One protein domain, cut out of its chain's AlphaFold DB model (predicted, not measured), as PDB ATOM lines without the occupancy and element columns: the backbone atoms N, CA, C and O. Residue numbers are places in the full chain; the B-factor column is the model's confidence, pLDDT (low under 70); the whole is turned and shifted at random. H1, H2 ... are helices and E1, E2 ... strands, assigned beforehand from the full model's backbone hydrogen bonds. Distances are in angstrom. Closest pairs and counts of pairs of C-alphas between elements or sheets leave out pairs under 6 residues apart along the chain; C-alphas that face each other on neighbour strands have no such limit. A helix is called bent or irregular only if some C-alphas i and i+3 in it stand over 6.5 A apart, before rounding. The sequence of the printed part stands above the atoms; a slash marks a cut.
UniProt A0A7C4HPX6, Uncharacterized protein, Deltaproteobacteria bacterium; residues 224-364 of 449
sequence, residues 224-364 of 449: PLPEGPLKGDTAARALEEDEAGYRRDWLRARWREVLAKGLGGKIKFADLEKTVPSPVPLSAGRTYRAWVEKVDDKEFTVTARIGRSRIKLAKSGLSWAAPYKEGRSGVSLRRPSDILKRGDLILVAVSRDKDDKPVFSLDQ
ATOM      1  N   PRO A 224      -3.815 -34.223 -46.579       91.19
ATOM      2  CA  PRO A 224      -4.817 -34.035 -45.534       91.19
ATOM      3  C   PRO A 224      -5.881 -33.005 -45.933       91.19
ATOM      4  O   PRO A 224      -5.692 -32.197 -46.844       91.19
ATOM      5  N   LEU A 225      -7.019 -33.017 -45.233       85.62
ATOM      6  CA  LEU A 225      -8.089 -32.052 -45.467       85.62
ATOM      7  C   LEU A 225      -7.583 -30.617 -45.208       85.62
ATOM      8  O   LEU A 225      -6.908 -30.378 -44.205       85.62
ATOM      9  N   PRO A 226      -7.952 -29.640 -46.061       75.19
ATOM     10  CA  PRO A 226      -7.480 -28.256 -45.958       75.19
ATOM     11  C   PRO A 226      -8.022 -27.519 -44.724       75.19
ATOM     12  O   PRO A 226      -7.485 -26.484 -44.348       75.19
ATOM     13  N   GLU A 227      -9.036 -28.077 -44.055       69.38
ATOM     14  CA  GLU A 227      -9.603 -27.635 -42.769       69.38
ATOM     15  C   GLU A 227      -8.625 -27.832 -41.575       69.38
ATOM     16  O   GLU A 227      -9.045 -27.917 -40.422       69.38
ATOM     17  N   GLY A 228      -7.316 -27.931 -41.850       57.00
ATOM     18  CA  GLY A 228      -6.237 -28.068 -40.872       57.00
ATOM     19  C   GLY A 228      -6.188 -26.907 -39.869       57.00
ATOM     20  O   GLY A 228      -6.813 -25.868 -40.077       57.00
ATOM     21  N   PRO A 229      -5.471 -27.082 -38.749       49.62
ATOM     22  CA  PRO A 229      -5.771 -26.437 -37.477       49.62
ATOM     23  C   PRO A 229      -5.899 -24.918 -37.610       49.62
ATOM     24  O   PRO A 229      -4.937 -24.226 -37.952       49.62
ATOM     25  N   LEU A 230      -7.088 -24.397 -37.288       45.84
ATOM     26  CA  LEU A 230      -7.290 -22.972 -37.065       45.84
ATOM     27  C   LEU A 230      -6.302 -22.537 -35.979       45.84
ATOM     28  O   LEU A 230      -6.360 -23.013 -34.843       45.84
ATOM     29  N   LYS A 231      -5.367 -21.645 -36.324       45.59
ATOM     30  CA  LYS A 231      -4.527 -20.973 -35.329       45.59
ATOM     31  C   LYS A 231      -5.449 -20.374 -34.260       45.59
ATOM     32  O   LYS A 231      -6.202 -19.455 -34.558       45.59
ATOM     33  N   GLY A 232      -5.378 -20.895 -33.036       52.12
ATOM     34  CA  GLY A 232      -6.120 -20.374 -31.883       52.12
ATOM     35  C   GLY A 232      -7.378 -21.150 -31.476       52.12
ATOM     36  O   GLY A 232      -7.950 -20.817 -30.444       52.12
ATOM     37  N   ASP A 233      -7.778 -22.198 -32.202       54.47
ATOM     38  CA  ASP A 233      -8.872 -23.087 -31.795       54.47
ATOM     39  C   ASP A 233      -8.297 -24.397 -31.243       54.47
ATOM     40  O   ASP A 233      -7.468 -25.047 -31.884       54.47
ATOM     41  N   THR A 234      -8.661 -24.789 -30.019       61.19
ATOM     42  CA  THR A 234      -8.067 -25.997 -29.423       61.19
ATOM     43  C   THR A 234      -8.579 -27.229 -30.170       61.19
ATOM     44  O   THR A 234      -9.785 -27.405 -30.319       61.19
ATOM     45  N   ALA A 235      -7.687 -28.126 -30.603       62.75
ATOM     46  CA  ALA A 235      -8.062 -29.406 -31.223       62.75
ATOM     47  C   ALA A 235      -9.106 -30.191 -30.394       62.75
ATOM     48  O   ALA A 235      -9.892 -30.958 -30.939       62.75
ATOM     49  N   ALA A 236      -9.160 -29.950 -29.079       69.38
ATOM     50  CA  ALA A 236     -10.190 -30.456 -28.180       69.38
ATOM     51  C   ALA A 236     -11.617 -30.024 -28.566       69.38
ATOM     52  O   ALA A 236     -12.518 -30.857 -28.545       69.38
ATOM     53  N   ARG A 237     -11.832 -28.760 -28.960       73.12
ATOM     54  CA  ARG A 237     -13.153 -28.259 -29.372       73.12
ATOM     55  C   ARG A 237     -13.631 -28.929 -30.658       73.12
ATOM     56  O   ARG A 237     -14.751 -29.421 -30.699       73.12
ATOM     57  N   ALA A 238     -12.755 -29.030 -31.658       70.88
ATOM     58  CA  ALA A 238     -13.064 -29.714 -32.914       70.88
ATOM     59  C   ALA A 238     -13.383 -31.206 -32.699       70.88
ATOM     60  O   ALA A 238     -14.316 -31.734 -33.299       70.88
ATOM     61  N   LEU A 239     -12.650 -31.877 -31.803       76.12
ATOM     62  CA  LEU A 239     -12.918 -33.270 -31.436       76.12
ATOM     63  C   LEU A 239     -14.264 -33.446 -30.716       76.12
ATOM     64  O   LEU A 239     -14.940 -34.444 -30.951       76.12
ATOM     65  N   GLU A 240     -14.664 -32.506 -29.855       80.00
ATOM     66  CA  GLU A 240     -15.979 -32.526 -29.197       80.00
ATOM     67  C   GLU A 240     -17.124 -32.256 -30.184       80.00
ATOM     68  O   GLU A 240     -18.162 -32.914 -30.113       80.00
ATOM     69  N   GLU A 241     -16.941 -31.340 -31.139       77.75
ATOM     70  CA  GLU A 241     -17.913 -31.101 -32.213       77.75
ATOM     71  C   GLU A 241     -18.087 -32.335 -33.111       77.75
ATOM     72  O   GLU A 241     -19.220 -32.728 -33.411       77.75
ATOM     73  N   ASP A 242     -16.982 -32.990 -33.481       79.31
ATOM     74  CA  ASP A 242     -16.995 -34.259 -34.214       79.31
ATOM     75  C   ASP A 242     -17.719 -35.356 -33.422       79.31
ATOM     76  O   ASP A 242     -18.620 -36.009 -33.951       79.31
ATOM     77  N   GLU A 243     -17.391 -35.527 -32.136       82.00
ATOM     78  CA  GLU A 243     -18.034 -36.508 -31.252       82.00
ATOM     79  C   GLU A 243     -19.545 -36.250 -31.121       82.00
ATOM     80  O   GLU A 243     -20.347 -37.188 -31.176       82.00
ATOM     81  N   ALA A 244     -19.965 -34.986 -30.998       76.94
ATOM     82  CA  ALA A 244     -21.375 -34.608 -30.973       76.94
ATOM     83  C   ALA A 244     -22.078 -34.947 -32.301       76.94
ATOM     84  O   ALA A 244     -23.217 -35.428 -32.298       76.94
ATOM     85  N   GLY A 245     -21.398 -34.749 -33.434       73.12
ATOM     86  CA  GLY A 245     -21.852 -35.192 -34.751       73.12
ATOM     87  C   GLY A 245     -22.045 -36.710 -34.813       73.12
ATOM     88  O   GLY A 245     -23.141 -37.187 -35.124       73.12
ATOM     89  N   TYR A 246     -21.024 -37.473 -34.421       82.75
ATOM     90  CA  TYR A 246     -21.058 -38.937 -34.420       82.75
ATOM     91  C   TYR A 246     -22.133 -39.495 -33.483       82.75
ATOM     92  O   TYR A 246     -22.843 -40.431 -33.854       82.75
ATOM     93  N   ARG A 247     -22.333 -38.880 -32.312       77.88
ATOM     94  CA  ARG A 247     -23.420 -39.209 -31.377       77.88
ATOM     95  C   ARG A 247     -24.789 -39.049 -32.031       77.88
ATOM     96  O   ARG A 247     -25.627 -39.945 -31.925       77.88
ATOM     97  N   ARG A 248     -25.027 -37.928 -32.721       73.25
ATOM     98  CA  ARG A 248     -26.299 -37.677 -33.421       73.25
ATOM     99  C   ARG A 248     -26.547 -38.716 -34.508       73.25
ATOM    100  O   ARG A 248     -27.673 -39.189 -34.644       73.25
ATOM    101  N   ASP A 249     -25.519 -39.082 -35.261       69.31
ATOM    102  CA  ASP A 249     -25.642 -40.067 -36.334       69.31
ATOM    103  C   ASP A 249     -25.864 -41.485 -35.813       69.31
ATOM    104  O   ASP A 249     -26.692 -42.214 -36.366       69.31
ATOM    105  N   TRP A 250     -25.173 -41.866 -34.736       80.12
ATOM    106  CA  TRP A 250     -25.391 -43.135 -34.046       80.12
ATOM    107  C   TRP A 250     -26.825 -43.229 -33.512       80.12
ATOM    108  O   TRP A 250     -27.519 -44.215 -33.767       80.12
ATOM    109  N   LEU A 251     -27.318 -42.163 -32.870       70.62
ATOM    110  CA  LEU A 251     -28.690 -42.099 -32.366       70.62
ATOM    111  C   LEU A 251     -29.724 -42.232 -33.478       70.62
ATOM    112  O   LEU A 251     -30.700 -42.960 -33.318       70.62
ATOM    113  N   ARG A 252     -29.511 -41.576 -34.624       68.19
ATOM    114  CA  ARG A 252     -30.404 -41.720 -35.784       68.19
ATOM    115  C   ARG A 252     -30.424 -43.150 -36.308       68.19
ATOM    116  O   ARG A 252     -31.504 -43.658 -36.592       68.19
ATOM    117  N   ALA A 253     -29.260 -43.785 -36.451       68.19
ATOM    118  CA  ALA A 253     -29.173 -45.164 -36.924       68.19
ATOM    119  C   ALA A 253     -29.905 -46.117 -35.971       68.19
ATOM    120  O   ALA A 253     -30.792 -46.857 -36.392       68.19
ATOM    121  N   ARG A 254     -29.630 -46.008 -34.668       73.12
ATOM    122  CA  ARG A 254     -30.268 -46.851 -33.657       73.12
ATOM    123  C   ARG A 254     -31.771 -46.596 -33.541       73.12
ATOM    124  O   ARG A 254     -32.546 -47.536 -33.392       73.12
ATOM    125  N   TRP A 255     -32.206 -45.345 -33.669       66.19
ATOM    126  CA  TRP A 255     -33.627 -45.001 -33.689       66.19
ATOM    127  C   TRP A 255     -34.348 -45.596 -34.904       66.19
ATOM    128  O   TRP A 255     -35.449 -46.121 -34.757       66.19
ATOM    129  N   ARG A 256     -33.723 -45.605 -36.091       64.12
ATOM    130  CA  ARG A 256     -34.287 -46.288 -37.270       64.12
ATOM    131  C   ARG A 256     -34.489 -47.780 -37.026       64.12
ATOM    132  O   ARG A 256     -35.522 -48.305 -37.415       64.12
ATOM    133  N   GLU A 257     -33.558 -48.451 -36.352       68.38
ATOM    134  CA  GLU A 257     -33.716 -49.868 -35.993       68.38
ATOM    135  C   GLU A 257     -34.873 -50.095 -35.012       68.38
ATOM    136  O   GLU A 257     -35.645 -51.040 -35.171       68.38
ATOM    137  N   VAL A 258     -35.021 -49.221 -34.010       64.12
ATOM    138  CA  VAL A 258     -36.148 -49.257 -33.060       64.12
ATOM    139  C   VAL A 258     -37.479 -49.099 -33.798       64.12
ATOM    140  O   VAL A 258     -38.422 -49.849 -33.534       64.12
ATOM    141  N   LEU A 259     -37.551 -48.163 -34.748       54.78
ATOM    142  CA  LEU A 259     -38.733 -47.955 -35.584       54.78
ATOM    143  C   LEU A 259     -39.009 -49.153 -36.500       54.78
ATOM    144  O   LEU A 259     -40.147 -49.608 -36.558       54.78
ATOM    145  N   ALA A 260     -37.982 -49.704 -37.151       57.22
ATOM    146  CA  ALA A 260     -38.106 -50.867 -38.032       57.22
ATOM    147  C   ALA A 260     -38.604 -52.120 -37.293       57.22
ATOM    148  O   ALA A 260     -39.328 -52.929 -37.861       57.22
ATOM    149  N   LYS A 261     -38.269 -52.258 -36.005       71.75
ATOM    150  CA  LYS A 261     -38.756 -53.340 -35.134       71.75
ATOM    151  C   LYS A 261     -40.128 -53.061 -34.504       71.75
ATOM    152  O   LYS A 261     -40.571 -53.832 -33.658       71.75
ATOM    153  N   GLY A 262     -40.787 -51.950 -34.849       61.81
ATOM    154  CA  GLY A 262     -42.097 -51.575 -34.300       61.81
ATOM    155  C   GLY A 262     -42.069 -51.156 -32.823       61.81
ATOM    156  O   GLY A 262     -43.107 -51.091 -32.170       61.81
ATOM    157  N   LEU A 263     -40.890 -50.851 -32.271       66.06
ATOM    158  CA  LEU A 263     -40.695 -50.550 -30.846       66.06
ATOM    159  C   LEU A 263     -40.805 -49.053 -30.513       66.06
ATOM    160  O   LEU A 263     -40.633 -48.667 -29.356       66.06
ATOM    161  N   GLY A 264     -41.134 -48.204 -31.491       55.75
ATOM    162  CA  GLY A 264     -41.198 -46.743 -31.334       55.75
ATOM    163  C   GLY A 264     -42.216 -46.230 -30.306       55.75
ATOM    164  O   GLY A 264     -42.102 -45.093 -29.865       55.75
ATOM    165  N   GLY A 265     -43.193 -47.053 -29.900       54.03
ATOM    166  CA  GLY A 265     -44.125 -46.742 -28.805       54.03
ATOM    167  C   GLY A 265     -43.660 -47.205 -27.417       54.03
ATOM    168  O   GLY A 265     -44.217 -46.768 -26.416       54.03
ATOM    169  N   LYS A 266     -42.648 -48.083 -27.347       67.56
ATOM    170  CA  LYS A 266     -42.139 -48.688 -26.102       67.56
ATOM    171  C   LYS A 266     -40.832 -48.057 -25.624       67.56
ATOM    172  O   LYS A 266     -40.559 -48.060 -24.431       67.56
ATOM    173  N   ILE A 267     -40.030 -47.519 -26.541       66.56
ATOM    174  CA  ILE A 267     -38.735 -46.896 -26.245       66.56
ATOM    175  C   ILE A 267     -38.823 -45.415 -26.609       66.56
ATOM    176  O   ILE A 267     -39.085 -45.076 -27.763       66.56
ATOM    177  N   LYS A 268     -38.585 -44.521 -25.643       67.06
ATOM    178  CA  LYS A 268     -38.519 -43.077 -25.904       67.06
ATOM    179  C   LYS A 268     -37.125 -42.698 -26.404       67.06
ATOM    180  O   LYS A 268     -36.118 -43.199 -25.908       67.06
ATOM    181  N   PHE A 269     -37.057 -41.747 -27.335       59.12
ATOM    182  CA  PHE A 269     -35.785 -41.245 -27.873       59.12
ATOM    183  C   PHE A 269     -34.851 -40.688 -26.780       59.12
ATOM    184  O   PHE A 269     -33.653 -40.943 -26.808       59.12
ATOM    185  N   ALA A 270     -35.405 -39.996 -25.778       66.44
ATOM    186  CA  ALA A 270     -34.641 -39.448 -24.652       66.44
ATOM    187  C   ALA A 270     -33.979 -40.529 -23.777       66.44
ATOM    188  O   ALA A 270     -32.926 -40.289 -23.189       66.44
ATOM    189  N   ASP A 271     -34.571 -41.722 -23.694       75.12
ATOM    190  CA  ASP A 271     -33.967 -42.844 -22.972       75.12
ATOM    191  C   ASP A 271     -32.838 -43.466 -23.801       75.12
ATOM    192  O   ASP A 271     -31.801 -43.824 -23.255       75.12
ATOM    193  N   LEU A 272     -32.979 -43.491 -25.133       68.31
ATOM    194  CA  LEU A 272     -31.922 -43.927 -26.047       68.31
ATOM    195  C   LEU A 272     -30.702 -42.990 -26.020       68.31
ATOM    196  O   LEU A 272     -29.565 -43.456 -26.069       68.31
ATOM    197  N   GLU A 273     -30.916 -41.681 -25.879       69.12
ATOM    198  CA  GLU A 273     -29.843 -40.685 -25.754       69.12
ATOM    199  C   GLU A 273     -28.944 -40.920 -24.531       69.12
ATOM    200  O   GLU A 273     -27.729 -40.731 -24.609       69.12
ATOM    201  N   LYS A 274     -29.509 -41.433 -23.432       79.19
ATOM    202  CA  LYS A 274     -28.752 -41.813 -22.227       79.19
ATOM    203  C   LYS A 274     -27.920 -43.084 -22.411       79.19
ATOM    204  O   LYS A 274     -27.004 -43.320 -21.633       79.19
ATOM    205  N   THR A 275     -28.225 -43.897 -23.423       78.81
ATOM    206  CA  THR A 275     -27.533 -45.172 -23.692       78.81
ATOM    207  C   THR A 275     -26.375 -45.051 -24.677       78.81
ATOM    208  O   THR A 275     -25.736 -46.059 -24.977       78.81
ATOM    209  N   VAL A 276     -26.096 -43.853 -25.207       75.38
ATOM    210  CA  VAL A 276     -25.004 -43.676 -26.171       75.38
ATOM    211  C   VAL A 276     -23.664 -43.944 -25.481       75.38
ATOM    212  O   VAL A 276     -23.332 -43.238 -24.525       75.38
ATOM    213  N   PRO A 277     -22.863 -44.907 -25.968       80.94
ATOM    214  CA  PRO A 277     -21.541 -45.147 -25.409       80.94
ATOM    215  C   PRO A 277     -20.627 -43.931 -25.605       80.94
ATOM    216  O   PRO A 277     -20.731 -43.210 -26.598       80.94
ATOM    217  N   SER A 278     -19.724 -43.705 -24.652       79.19
ATOM    218  CA  SER A 278     -18.667 -42.693 -24.739       79.19
ATOM    219  C   SER A 278     -17.317 -43.398 -24.569       79.19
ATOM    220  O   SER A 278     -17.042 -43.870 -23.466       79.19
ATOM    221  N   PRO A 279     -16.465 -43.468 -25.607       84.62
ATOM    222  CA  PRO A 279     -16.635 -42.850 -26.924       84.62
ATOM    223  C   PRO A 279     -17.692 -43.549 -27.797       84.62
ATOM    224  O   PRO A 279     -18.000 -44.727 -27.596       84.62
ATOM    225  N   VAL A 280     -18.240 -42.823 -28.777       84.69
ATOM    226  CA  VAL A 280     -19.237 -43.371 -29.712       84.69
ATOM    227  C   VAL A 280     -18.629 -44.529 -30.523       84.69
ATOM    228  O   VAL A 280     -17.540 -44.371 -31.086       84.69
ATOM    229  N   PRO A 281     -19.313 -45.686 -30.647       85.38
ATOM    230  CA  PRO A 281     -18.806 -46.807 -31.428       85.38
ATOM    231  C   PRO A 281     -18.664 -46.449 -32.909       85.38
ATOM    232  O   PRO A 281     -19.607 -45.973 -33.551       85.38
ATOM    233  N   LEU A 282     -17.493 -46.739 -33.469       87.50
ATOM    234  CA  LEU A 282     -17.211 -46.536 -34.885       87.50
ATOM    235  C   LEU A 282     -17.865 -47.654 -35.704       87.50
ATOM    236  O   LEU A 282     -17.641 -48.840 -35.471       87.50
ATOM    237  N   SER A 283     -18.715 -47.269 -36.650       84.25
ATOM    238  CA  SER A 283     -19.475 -48.198 -37.485       84.25
ATOM    239  C   SER A 283     -18.668 -48.573 -38.723       84.25
ATOM    240  O   SER A 283     -18.103 -47.702 -39.380       84.25
ATOM    241  N   ALA A 284     -18.647 -49.859 -39.065       84.19
ATOM    242  CA  ALA A 284     -18.018 -50.320 -40.296       84.19
ATOM    243  C   ALA A 284     -18.765 -49.797 -41.536       84.19
ATOM    244  O   ALA A 284     -19.972 -49.556 -41.486       84.19
ATOM    245  N   GLY A 285     -18.042 -49.603 -42.640       77.56
ATOM    246  CA  GLY A 285     -18.576 -49.033 -43.881       77.56
ATOM    247  C   GLY A 285     -18.761 -47.513 -43.839       77.56
ATOM    248  O   GLY A 285     -19.353 -46.943 -44.753       77.56
ATOM    249  N   ARG A 286     -18.273 -46.843 -42.788       79.56
ATOM    250  CA  ARG A 286     -18.295 -45.382 -42.660       79.56
ATOM    251  C   ARG A 286     -16.887 -44.801 -42.665       79.56
ATOM    252  O   ARG A 286     -15.946 -45.411 -42.158       79.56
ATOM    253  N   THR A 287     -16.795 -43.583 -43.185       85.06
ATOM    254  CA  THR A 287     -15.590 -42.754 -43.151       85.06
ATOM    255  C   THR A 287     -15.771 -41.638 -42.125       85.06
ATOM    256  O   THR A 287     -16.806 -40.972 -42.093       85.06
ATOM    257  N   TYR A 288     -14.763 -41.442 -41.282       88.56
ATOM    258  CA  TYR A 288     -14.755 -40.487 -40.177       88.56
ATOM    259  C   TYR A 288     -13.626 -39.474 -40.347       88.56
ATOM    260  O   TYR A 288     -12.590 -39.794 -40.930       88.56
ATOM    261  N   ARG A 289     -13.791 -38.267 -39.800       89.81
ATOM    262  CA  ARG A 289     -12.678 -37.322 -39.659       89.81
ATOM    263  C   ARG A 289     -11.813 -37.734 -38.473       89.81
ATOM    264  O   ARG A 289     -12.348 -38.053 -37.407       89.81
ATOM    265  N   ALA A 290     -10.497 -37.720 -38.659       91.38
ATOM    266  CA  ALA A 290      -9.540 -38.044 -37.615       91.38
ATOM    267  C   ALA A 290      -8.380 -37.046 -37.565       91.38
ATOM    268  O   ALA A 290      -7.868 -36.631 -38.601       91.38
ATOM    269  N   TRP A 291      -7.930 -36.713 -36.359       90.75
ATOM    270  CA  TRP A 291      -6.770 -35.851 -36.131       90.75
ATOM    271  C   TRP A 291      -5.524 -36.682 -35.857       90.75
ATOM    272  O   TRP A 291      -5.530 -37.522 -34.956       90.75
ATOM    273  N   VAL A 292      -4.449 -36.443 -36.602       92.56
ATOM    274  CA  VAL A 292      -3.180 -37.163 -36.445       92.56
ATOM    275  C   VAL A 292      -2.468 -36.709 -35.167       92.56
ATOM    276  O   VAL A 292      -2.089 -35.547 -35.023       92.56
ATOM    277  N   GLU A 293      -2.236 -37.638 -34.237       92.19
ATOM    278  CA  GLU A 293      -1.500 -37.384 -32.990       92.19
ATOM    279  C   GLU A 293      -0.010 -37.706 -33.127       92.19
ATOM    280  O   GLU A 293       0.839 -36.951 -32.647       92.19
ATOM    281  N   LYS A 294       0.312 -38.838 -33.762       94.38
ATOM    282  CA  LYS A 294       1.683 -39.334 -33.914       94.38
ATOM    283  C   LYS A 294       1.837 -40.076 -35.239       94.38
ATOM    284  O   LYS A 294       0.983 -40.879 -35.602       94.38
ATOM    285  N   VAL A 295       2.968 -39.847 -35.896       96.44
ATOM    286  CA  VAL A 295       3.420 -40.571 -37.089       96.44
ATOM    287  C   VAL A 295       4.695 -41.324 -36.713       96.44
ATOM    288  O   VAL A 295       5.601 -40.729 -36.130       96.44
ATOM    289  N   ASP A 296       4.736 -42.632 -36.962       96.25
ATOM    290  CA  ASP A 296       5.865 -43.501 -36.624       96.25
ATOM    291  C   ASP A 296       6.378 -44.219 -37.877       96.25
ATOM    292  O   ASP A 296       5.764 -45.171 -38.367       96.25
ATOM    293  N   ASP A 297       7.509 -43.746 -38.401       95.75
ATOM    294  CA  ASP A 297       8.107 -44.289 -39.623       95.75
ATOM    295  C   ASP A 297       8.769 -45.652 -39.419       95.75
ATOM    296  O   ASP A 297       8.845 -46.430 -40.369       95.75
ATOM    297  N   LYS A 298       9.242 -45.951 -38.200       93.81
ATOM    298  CA  LYS A 298       9.905 -47.228 -37.895       93.81
ATOM    299  C   LYS A 298       8.885 -48.360 -37.885       93.81
ATOM    300  O   LYS A 298       9.089 -49.380 -38.531       93.81
ATOM    301  N   GLU A 299       7.764 -48.126 -37.211       93.75
ATOM    302  CA  GLU A 299       6.663 -49.088 -37.112       93.75
ATOM    303  C   GLU A 299       5.697 -49.024 -38.307       93.75
ATOM    304  O   GLU A 299       4.790 -49.847 -38.417       93.75
ATOM    305  N   PHE A 300       5.856 -48.036 -39.196       95.50
ATOM    306  CA  PHE A 300       4.932 -47.728 -40.294       95.50
ATOM    307  C   PHE A 300       3.481 -47.594 -39.796       95.50
ATOM    308  O   PHE A 300       2.550 -48.233 -40.297       95.50
ATOM    309  N   THR A 301       3.288 -46.796 -38.744       96.50
ATOM    310  CA  THR A 301       1.972 -46.617 -38.118       96.50
ATOM    311  C   THR A 301       1.648 -45.154 -37.870       96.50
ATOM    312  O   THR A 301       2.532 -44.330 -37.637       96.50
ATOM    313  N   VAL A 302       0.357 -44.830 -37.907       97.19
ATOM    314  CA  VAL A 302      -0.154 -43.493 -37.583       97.19
ATOM    315  C   VAL A 302      -1.211 -43.619 -36.496       97.19
ATOM    316  O   VAL A 302      -2.194 -44.343 -36.652       97.19
ATOM    317  N   THR A 303      -1.014 -42.912 -35.386       96.81
ATOM    318  CA  THR A 303      -1.999 -42.801 -34.308       96.81
ATOM    319  C   THR A 303      -2.830 -41.550 -34.533       96.81
ATOM    320  O   THR A 303      -2.278 -40.454 -34.671       96.81
ATOM    321  N   ALA A 304      -4.152 -41.703 -34.549       94.38
ATOM    322  CA  ALA A 304      -5.088 -40.610 -34.775       94.38
ATOM    323  C   ALA A 304      -6.285 -40.677 -33.815       94.38
ATOM    324  O   ALA A 304      -6.538 -41.705 -33.184       94.38
ATOM    325  N   ARG A 305      -7.032 -39.576 -33.709       92.56
ATOM    326  CA  ARG A 305      -8.258 -39.483 -32.906       92.56
ATOM    327  C   ARG A 305      -9.480 -39.219 -33.763       92.56
ATOM    328  O   ARG A 305      -9.517 -38.210 -34.457       92.56
ATOM    329  N   ILE A 306     -10.490 -40.072 -33.633       90.00
ATOM    330  CA  ILE A 306     -11.847 -39.849 -34.140       90.00
ATOM    331  C   ILE A 306     -12.706 -39.469 -32.935       90.00
ATOM    332  O   ILE A 306     -13.043 -40.333 -32.123       90.00
ATOM    333  N   GLY A 307     -12.997 -38.175 -32.778       86.12
ATOM    334  CA  GLY A 307     -13.654 -37.649 -31.580       86.12
ATOM    335  C   GLY A 307     -12.918 -38.064 -30.296       86.12
ATOM    336  O   GLY A 307     -11.756 -37.702 -30.056       86.12
ATOM    337  N   ARG A 308     -13.570 -38.868 -29.457       86.38
ATOM    338  CA  ARG A 308     -12.969 -39.401 -28.223       86.38
ATOM    339  C   ARG A 308     -12.235 -40.735 -28.392       86.38
ATOM    340  O   ARG A 308     -11.476 -41.112 -27.501       86.38
ATOM    341  N   SER A 309     -12.391 -41.416 -29.524       90.31
ATOM    342  CA  SER A 309     -11.726 -42.691 -29.815       90.31
ATOM    343  C   SER A 309     -10.313 -42.487 -30.361       90.31
ATOM    344  O   SER A 309     -10.120 -41.807 -31.369       90.31
ATOM    345  N   ARG A 310      -9.318 -43.133 -29.742       93.62
ATOM    346  CA  ARG A 310      -7.959 -43.245 -30.297       93.62
ATOM    347  C   ARG A 310      -7.867 -44.483 -31.186       93.62
ATOM    348  O   ARG A 310      -8.249 -45.572 -30.771       93.62
ATOM    349  N   ILE A 311      -7.321 -44.311 -32.383       95.19
ATOM    350  CA  ILE A 311      -7.169 -45.359 -33.393       95.19
ATOM    351  C   ILE A 311      -5.718 -45.467 -33.864       95.19
ATOM    352  O   ILE A 311      -4.930 -44.528 -33.725       95.19
ATOM    353  N   LYS A 312      -5.376 -46.616 -34.452       96.50
ATOM    354  CA  LYS A 312      -4.066 -46.880 -35.053       96.50
ATOM    355  C   LYS A 312      -4.245 -47.351 -36.494       96.50
ATOM    356  O   LYS A 312      -4.865 -48.380 -36.741       96.50
ATOM    357  N   LEU A 313      -3.681 -46.598 -37.431       95.88
ATOM    358  CA  LEU A 313      -3.558 -46.958 -38.841       95.88
ATOM    359  C   LEU A 313      -2.267 -47.762 -39.017       95.88
ATOM    360  O   LEU A 313      -1.178 -47.266 -38.723       95.88
ATOM    361  N   ALA A 314      -2.394 -49.008 -39.466       94.50
ATOM    362  CA  ALA A 314      -1.261 -49.864 -39.807       94.50
ATOM    363  C   ALA A 314      -0.847 -49.679 -41.275       94.50
ATOM    364  O   ALA A 314      -1.589 -49.104 -42.073       94.50
ATOM    365  N   LYS A 315       0.303 -50.244 -41.661       92.75
ATOM    366  CA  LYS A 315       0.810 -50.229 -43.044       92.75
ATOM    367  C   LYS A 315      -0.226 -50.646 -44.092       92.75
ATOM    368  O   LYS A 315      -0.307 -50.018 -45.142       92.75
ATOM    369  N   SER A 316      -1.042 -51.659 -43.807       90.44
ATOM    370  CA  SER A 316      -2.118 -52.109 -44.703       90.44
ATOM    371  C   SER A 316      -3.169 -51.029 -44.981       90.44
ATOM    372  O   SER A 316      -3.698 -50.972 -46.084       90.44
ATOM    373  N   GLY A 317      -3.442 -50.151 -44.011       90.38
ATOM    374  CA  GLY A 317      -4.373 -49.032 -44.144       90.38
ATOM    375  C   GLY A 317      -3.781 -47.790 -44.817       90.38
ATOM    376  O   GLY A 317      -4.527 -46.862 -45.112       90.38
ATOM    377  N   LEU A 318      -2.465 -47.764 -45.057       92.38
ATOM    378  CA  LEU A 318      -1.725 -46.640 -45.652       92.38
ATOM    379  C   LEU A 318      -1.112 -46.984 -47.017       92.38
ATOM    380  O   LEU A 318      -0.650 -46.096 -47.724       92.38
ATOM    381  N   SER A 319      -1.081 -48.261 -47.398       87.81
ATOM    382  CA  SER A 319      -0.288 -48.764 -48.528       87.81
ATOM    383  C   SER A 319      -0.660 -48.167 -49.886       87.81
ATOM    384  O   SER A 319       0.213 -48.047 -50.743       87.81
ATOM    385  N   TRP A 320      -1.924 -47.780 -50.081       86.12
ATOM    386  CA  TRP A 320      -2.392 -47.147 -51.317       86.12
ATOM    387  C   TRP A 320      -1.959 -45.677 -51.431       86.12
ATOM    388  O   TRP A 320      -1.894 -45.139 -52.530       86.12
ATOM    389  N   ALA A 321      -1.669 -45.025 -50.302       88.75
ATOM    390  CA  ALA A 321      -1.603 -43.574 -50.175       88.75
ATOM    391  C   ALA A 321      -0.246 -42.989 -50.585       88.75
ATOM    392  O   ALA A 321       0.299 -42.116 -49.916       88.75
ATOM    393  N   ALA A 322       0.336 -43.479 -51.676       88.50
ATOM    394  CA  ALA A 322       1.522 -42.850 -52.233       88.50
ATOM    395  C   ALA A 322       1.228 -41.388 -52.611       88.50
ATOM    396  O   ALA A 322       0.134 -41.123 -53.102       88.50
ATOM    397  N   PRO A 323       2.162 -40.440 -52.418       86.88
ATOM    398  CA  PRO A 323       1.910 -39.036 -52.730       86.88
ATOM    399  C   PRO A 323       1.492 -38.845 -54.191       86.88
ATOM    400  O   PRO A 323       2.201 -39.304 -55.094       86.88
ATOM    401  N   TYR A 324       0.386 -38.135 -54.423       83.12
ATOM    402  CA  TYR A 324      -0.026 -37.743 -55.768       83.12
ATOM    403  C   TYR A 324       1.062 -36.880 -56.428       83.12
ATOM    404  O   TYR A 324       1.541 -35.901 -55.848       83.12
ATOM    405  N   LYS A 325       1.464 -37.245 -57.650       76.44
ATOM    406  CA  LYS A 325       2.372 -36.455 -58.492       76.44
ATOM    407  C   LYS A 325       1.836 -36.408 -59.912       76.44
ATOM    408  O   LYS A 325       1.651 -37.444 -60.549       76.44
ATOM    409  N   GLU A 326       1.632 -35.197 -60.416       66.94
ATOM    410  CA  GLU A 326       1.149 -34.975 -61.775       66.94
ATOM    411  C   GLU A 326       2.079 -35.658 -62.795       66.94
ATOM    412  O   GLU A 326       3.302 -35.501 -62.758       66.94
ATOM    413  N   GLY A 327       1.508 -36.505 -63.657       60.41
ATOM    414  CA  GLY A 327       2.249 -37.251 -64.680       60.41
ATOM    415  C   GLY A 327       3.079 -38.450 -64.192       60.41
ATOM    416  O   GLY A 327       3.803 -39.030 -65.000       60.41
ATOM    417  N   ARG A 328       3.003 -38.856 -62.913       60.75
ATOM    418  CA  ARG A 328       3.695 -40.059 -62.400       60.75
ATOM    419  C   ARG A 328       2.751 -40.977 -61.625       60.75
ATOM    420  O   ARG A 328       2.433 -40.712 -60.472       60.75
ATOM    421  N   SER A 329       2.396 -42.105 -62.231       55.88
ATOM    422  CA  SER A 329       1.656 -43.191 -61.572       55.88
ATOM    423  C   SER A 329       2.613 -44.247 -61.002       55.88
ATOM    424  O   SER A 329       3.695 -44.466 -61.544       55.88
ATOM    425  N   GLY A 330       2.217 -44.933 -59.924       59.12
ATOM    426  CA  GLY A 330       2.920 -46.131 -59.431       59.12
ATOM    427  C   GLY A 330       4.094 -45.897 -58.471       59.12
ATOM    428  O   GLY A 330       4.867 -46.819 -58.217       59.12
ATOM    429  N   VAL A 331       4.246 -44.695 -57.906       67.38
ATOM    430  CA  VAL A 331       5.153 -44.493 -56.762       67.38
ATOM    431  C   VAL A 331       4.562 -45.227 -55.556       67.38
ATOM    432  O   VAL A 331       3.358 -45.174 -55.350       67.38
ATOM    433  N   SER A 332       5.373 -45.926 -54.761       79.00
ATOM    434  CA  SER A 332       4.930 -46.530 -53.500       79.00
ATOM    435  C   SER A 332       5.227 -45.606 -52.318       79.00
ATOM    436  O   SER A 332       6.225 -44.877 -52.315       79.00
ATOM    437  N   LEU A 333       4.369 -45.638 -51.295       87.38
ATOM    438  CA  LEU A 333       4.612 -44.913 -50.050       87.38
ATOM    439  C   LEU A 333       5.835 -45.506 -49.331       87.38
ATOM    440  O   LEU A 333       5.835 -46.690 -48.985       87.38
ATOM    441  N   ARG A 334       6.872 -44.690 -49.096       89.06
ATOM    442  CA  ARG A 334       8.114 -45.138 -48.445       89.06
ATOM    443  C   ARG A 334       8.032 -45.022 -46.932       89.06
ATOM    444  O   ARG A 334       8.456 -45.947 -46.242       89.06
ATOM    445  N   ARG A 335       7.506 -43.905 -46.425       93.00
ATOM    446  CA  ARG A 335       7.316 -43.649 -44.994       93.00
ATOM    447  C   ARG A 335       6.010 -42.883 -44.757       93.00
ATOM    448  O   ARG A 335       5.672 -42.026 -45.568       93.00
ATOM    449  N   PRO A 336       5.273 -43.142 -43.665       94.06
ATOM    450  CA  PRO A 336       4.081 -42.368 -43.318       94.06
ATOM    451  C   PRO A 336       4.311 -40.850 -43.219       94.06
ATOM    452  O   PRO A 336       3.423 -40.081 -43.586       94.06
ATOM    453  N   SER A 337       5.495 -40.410 -42.775       94.25
ATOM    454  CA  SER A 337       5.851 -38.985 -42.697       94.25
ATOM    455  C   SER A 337       5.962 -38.274 -44.051       94.25
ATOM    456  O   SER A 337       5.919 -37.045 -44.086       94.25
ATOM    457  N   ASP A 338       6.030 -39.014 -45.166       91.19
ATOM    458  CA  ASP A 338       6.023 -38.439 -46.519       91.19
ATOM    459  C   ASP A 338       4.668 -37.796 -46.871       91.19
ATOM    460  O   ASP A 338       4.597 -36.960 -47.772       91.19
ATOM    461  N   ILE A 339       3.588 -38.207 -46.192       91.88
ATOM    462  CA  ILE A 339       2.209 -37.795 -46.500       91.88
ATOM    463  C   ILE A 339       1.451 -37.185 -45.323       91.88
ATOM    464  O   ILE A 339       0.454 -36.502 -45.552       91.88
ATOM    465  N   LEU A 340       1.878 -37.444 -44.084       94.44
ATOM    466  CA  LEU A 340       1.165 -37.037 -42.875       94.44
ATOM    467  C   LEU A 340       2.117 -36.490 -41.812       94.44
ATOM    468  O   LEU A 340       3.217 -37.000 -41.604       94.44
ATOM    469  N   LYS A 341       1.641 -35.505 -41.057       92.69
ATOM    470  CA  LYS A 341       2.304 -34.943 -39.876       92.69
ATOM    471  C   LYS A 341       1.326 -34.812 -38.710       92.69
ATOM    472  O   LYS A 341       0.107 -34.856 -38.858       92.69
ATOM    473  N   ARG A 342       1.874 -34.631 -37.507       91.56
ATOM    474  CA  ARG A 342       1.073 -34.342 -36.311       91.56
ATOM    475  C   ARG A 342       0.237 -33.078 -36.529       91.56
ATOM    476  O   ARG A 342       0.770 -32.047 -36.927       91.56
ATOM    477  N   GLY A 343      -1.047 -33.160 -36.191       87.00
ATOM    478  CA  GLY A 343      -2.011 -32.072 -36.345       87.00
ATOM    479  C   GLY A 343      -2.765 -32.074 -37.674       87.00
ATOM    480  O   GLY A 343      -3.657 -31.249 -37.834       87.00
ATOM    481  N   ASP A 344      -2.458 -32.987 -38.596       89.88
ATOM    482  CA  ASP A 344      -3.234 -33.128 -39.827       89.88
ATOM    483  C   ASP A 344      -4.639 -33.669 -39.546       89.88
ATOM    484  O   ASP A 344      -4.830 -34.559 -38.711       89.88
ATOM    485  N   LEU A 345      -5.619 -33.151 -40.288       89.69
ATOM    486  CA  LEU A 345      -6.976 -33.676 -40.331       89.69
ATOM    487  C   LEU A 345      -7.114 -34.601 -41.541       89.69
ATOM    488  O   LEU A 345      -6.908 -34.185 -42.679       89.69
ATOM    489  N   ILE A 346      -7.486 -35.853 -41.306       92.56
ATOM    490  CA  ILE A 346      -7.585 -36.891 -42.335       92.56
ATOM    491  C   ILE A 346      -8.966 -37.537 -42.342       92.56
ATOM    492  O   ILE A 346      -9.730 -37.426 -41.382       92.56
ATOM    493  N   LEU A 347      -9.278 -38.246 -43.425       90.81
ATOM    494  CA  LEU A 347     -10.418 -39.150 -43.476       90.81
ATOM    495  C   LEU A 347      -9.955 -40.580 -43.200       90.81
ATOM    496  O   LEU A 347      -8.921 -41.015 -43.701       90.81
ATOM    497  N   VAL A 348     -10.719 -41.304 -42.389       92.94
ATOM    498  CA  VAL A 348     -10.431 -42.690 -42.018       92.94
ATOM    499  C   VAL A 348     -11.659 -43.547 -42.258       92.94
ATOM    500  O   VAL A 348     -12.689 -43.360 -41.608       92.94
ATOM    501  N   ALA A 349     -11.538 -44.503 -43.173       91.19
ATOM    502  CA  ALA A 349     -12.548 -45.517 -43.419       91.19
ATOM    503  C   ALA A 349     -12.403 -46.661 -42.409       91.19
ATOM    504  O   ALA A 349     -11.298 -47.158 -42.157       91.19
ATOM    505  N   VAL A 350     -13.536 -47.072 -41.839       91.00
ATOM    506  CA  VAL A 350     -13.628 -48.154 -40.856       91.00
ATOM    507  C   VAL A 350     -14.199 -49.390 -41.537       91.00
ATOM    508  O   VAL A 350     -15.312 -49.367 -42.060       91.00
ATOM    509  N   SER A 351     -13.457 -50.489 -41.505       89.94
ATOM    510  CA  SER A 351     -13.910 -51.815 -41.931       89.94
ATOM    511  C   SER A 351     -13.780 -52.814 -40.780       89.94
ATOM    512  O   SER A 351     -13.379 -52.447 -39.675       89.94
ATOM    513  N   ARG A 352     -14.160 -54.072 -41.016       89.19
ATOM    514  CA  ARG A 352     -13.917 -55.173 -40.078       89.19
ATOM    515  C   ARG A 352     -13.020 -56.219 -40.716       89.19
ATOM    516  O   ARG A 352     -13.096 -56.430 -41.927       89.19
ATOM    517  N   ASP A 353     -12.157 -56.827 -39.913       88.06
ATOM    518  CA  ASP A 353     -11.412 -58.012 -40.324       88.06
ATOM    519  C   ASP A 353     -12.256 -59.291 -40.170       88.06
ATOM    520  O   ASP A 353     -13.449 -59.250 -39.863       88.06
ATOM    521  N   LYS A 354     -11.628 -60.444 -40.424       87.38
ATOM    522  CA  LYS A 354     -12.267 -61.764 -40.313       87.38
ATOM    523  C   LYS A 354     -12.665 -62.123 -38.876       87.38
ATOM    524  O   LYS A 354     -13.561 -62.940 -38.706       87.38
ATOM    525  N   ASP A 355     -12.029 -61.498 -37.884       88.81
ATOM    526  CA  ASP A 355     -12.292 -61.691 -36.455       88.81
ATOM    527  C   ASP A 355     -13.255 -60.622 -35.908       88.81
ATOM    528  O   ASP A 355     -13.355 -60.436 -34.694       88.81
ATOM    529  N   ASP A 356     -13.940 -59.892 -36.795       84.88
ATOM    530  CA  ASP A 356     -14.891 -58.829 -36.466       84.88
ATOM    531  C   ASP A 356     -14.262 -57.610 -35.749       84.88
ATOM    532  O   ASP A 356     -14.963 -56.745 -35.210       84.88
ATOM    533  N   LYS A 357     -12.928 -57.482 -35.773       87.50
ATOM    534  CA  LYS A 357     -12.207 -56.347 -35.182       87.50
ATOM    535  C   LYS A 357     -12.174 -55.167 -36.155       87.50
ATOM    536  O   LYS A 357     -12.040 -55.359 -37.366       87.50
ATOM    537  N   PRO A 358     -12.266 -53.923 -35.652       89.56
ATOM    538  CA  PRO A 358     -12.222 -52.744 -36.501       89.56
ATOM    539  C   PRO A 358     -10.834 -52.572 -37.126       89.56
ATOM    540  O   PRO A 358      -9.819 -52.529 -36.430       89.56
ATOM    541  N   VAL A 359     -10.810 -52.404 -38.446       92.25
ATOM    542  CA  VAL A 359      -9.620 -52.051 -39.219       92.25
ATOM    543  C   VAL A 359      -9.789 -50.633 -39.742       92.25
ATOM    544  O   VAL A 359     -10.837 -50.263 -40.272       92.25
ATOM    545  N   PHE A 360      -8.741 -49.831 -39.587       94.88
ATOM    546  CA  PHE A 360      -8.720 -48.435 -40.000       94.88
ATOM    547  C   PHE A 360      -7.851 -48.283 -41.243       94.88
ATOM    548  O   PHE A 360      -6.730 -48.794 -41.292       94.88
ATOM    549  N   SER A 361      -8.350 -47.545 -42.228       93.06
ATOM    550  CA  SER A 361      -7.606 -47.212 -43.442       93.06
ATOM    551  C   SER A 361      -7.723 -45.729 -43.755       93.06
ATOM    552  O   SER A 361      -8.777 -45.130 -43.544       93.06
ATOM    553  N   LEU A 362      -6.631 -45.133 -44.229       93.31
ATOM    554  CA  LEU A 362      -6.635 -43.759 -44.710       93.31
ATOM    555  C   LEU A 362      -7.560 -43.668 -45.923       93.31
ATOM    556  O   LEU A 362      -7.560 -44.546 -46.791       93.31
ATOM    557  N   ASP A 363      -8.345 -42.605 -45.968       90.12
ATOM    558  CA  ASP A 363      -9.307 -42.336 -47.022       90.12
ATOM    559  C   ASP A 363      -9.157 -40.895 -47.522       90.12
ATOM    560  O   ASP A 363      -8.506 -40.064 -46.882       90.12
ATOM    561  N   GLN A 364      -9.743 -40.589 -48.677       85.69
ATOM    562  CA  GLN A 364      -9.734 -39.234 -49.226       85.69
ATOM    563  C   GLN A 364     -11.038 -38.918 -49.949       85.69
ATOM    564  O   GLN A 364     -11.744 -39.817 -50.404       85.69
TER     565      GLN A 364
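This is residues 224 to 364 of the 449 residues of an uncharacterized protein of Deltaproteobacteria bacterium (UniProt A0A7C4HPX6). A small, strongly curled sheet of five strands folds back on itself into a partly closed barrel, with the short helix H3 packed beside its edge strand E5. The long helix H1 meets the sheet with its first part and runs away from it, with the small helix H2 packed on its far part, while the loop of residues 319 to 344 reaches out at the opposite end of the domain. The printed part has 141 residues, with three named helices and five named strands in the order H1, H2, E1, E2, E3, H3, E4, E5. The sheet's order is E3, E2, E1, E4, E5, antiparallel throughout, and the class is mixed, helices and strands. The whole is only just loose, close to compact, with a radius of gyration of the C-alphas of 17.8 A and spans of 58 by 41 by 29 A.

H1 is residues 235 to 260, 37.5 A long, from C-alpha 235 at (-8.062, -29.406, -31.223). H2 is residues 269 to 274. E1, residues 286 to 296, is 25.0 A long and bends by 81 degrees at residue 293. E2 is residues 301 to 306, E3 residues 309 to 313 and H3 residues 315 to 318. E4, residues 345 to 352, is 22.6 A long. E5, residues 358 to 363, ends with C-alpha 363 at (-9.307, -42.336, -47.022).

The strongly twisted sheet is a folded sheet, bent back into two leaves: E3 and E2 face E4 and E5, with E1 as the hinge. E1, E2 and E3 form a meander, each strand the antiparallel neighbour of the one before. The pairing of E1 is staggered, with E4 over residues 286 to 291 and with E2 over residues 291 to 296. N 288 and O 348 are 2.8 A apart, and N 303 and O 294 are 2.9 A. In the hairpin of E2 and E3, N 311 and O 304 are 2.8 A apart; in that of E4 and E5, N 351 and O 359 are 2.9 A. The closest C-alphas of the edge strands E3 and E5, Leu 313 and Phe 360, are 5.5 A apart. H3 is on the sheet at a height of 6.0 A, over none of the strands. H1 only grazes the sheet, with residues 235 to 246. Its residues 251 to 255 touch H2 at a steep tilt of 46 degrees, opposite ways, closest at the C-alphas of Leu 251 and Glu 273, 6.9 A. Every O i to N i+4 pair is within hydrogen-bond range in H1, 1 of 2 in H2, and H3 is too short for one.

The C-alphas farthest apart, of Lys 266 and Gly 327, are 59.9 A apart. The printed part has no cut. The links H2 to E1 and H3 to E4 are long. The mean pLDDT of the printed part is 80.6; 36 residues are under 70, among them 227 to 236, 255 to 260, 262 to 270 and 326 to 331.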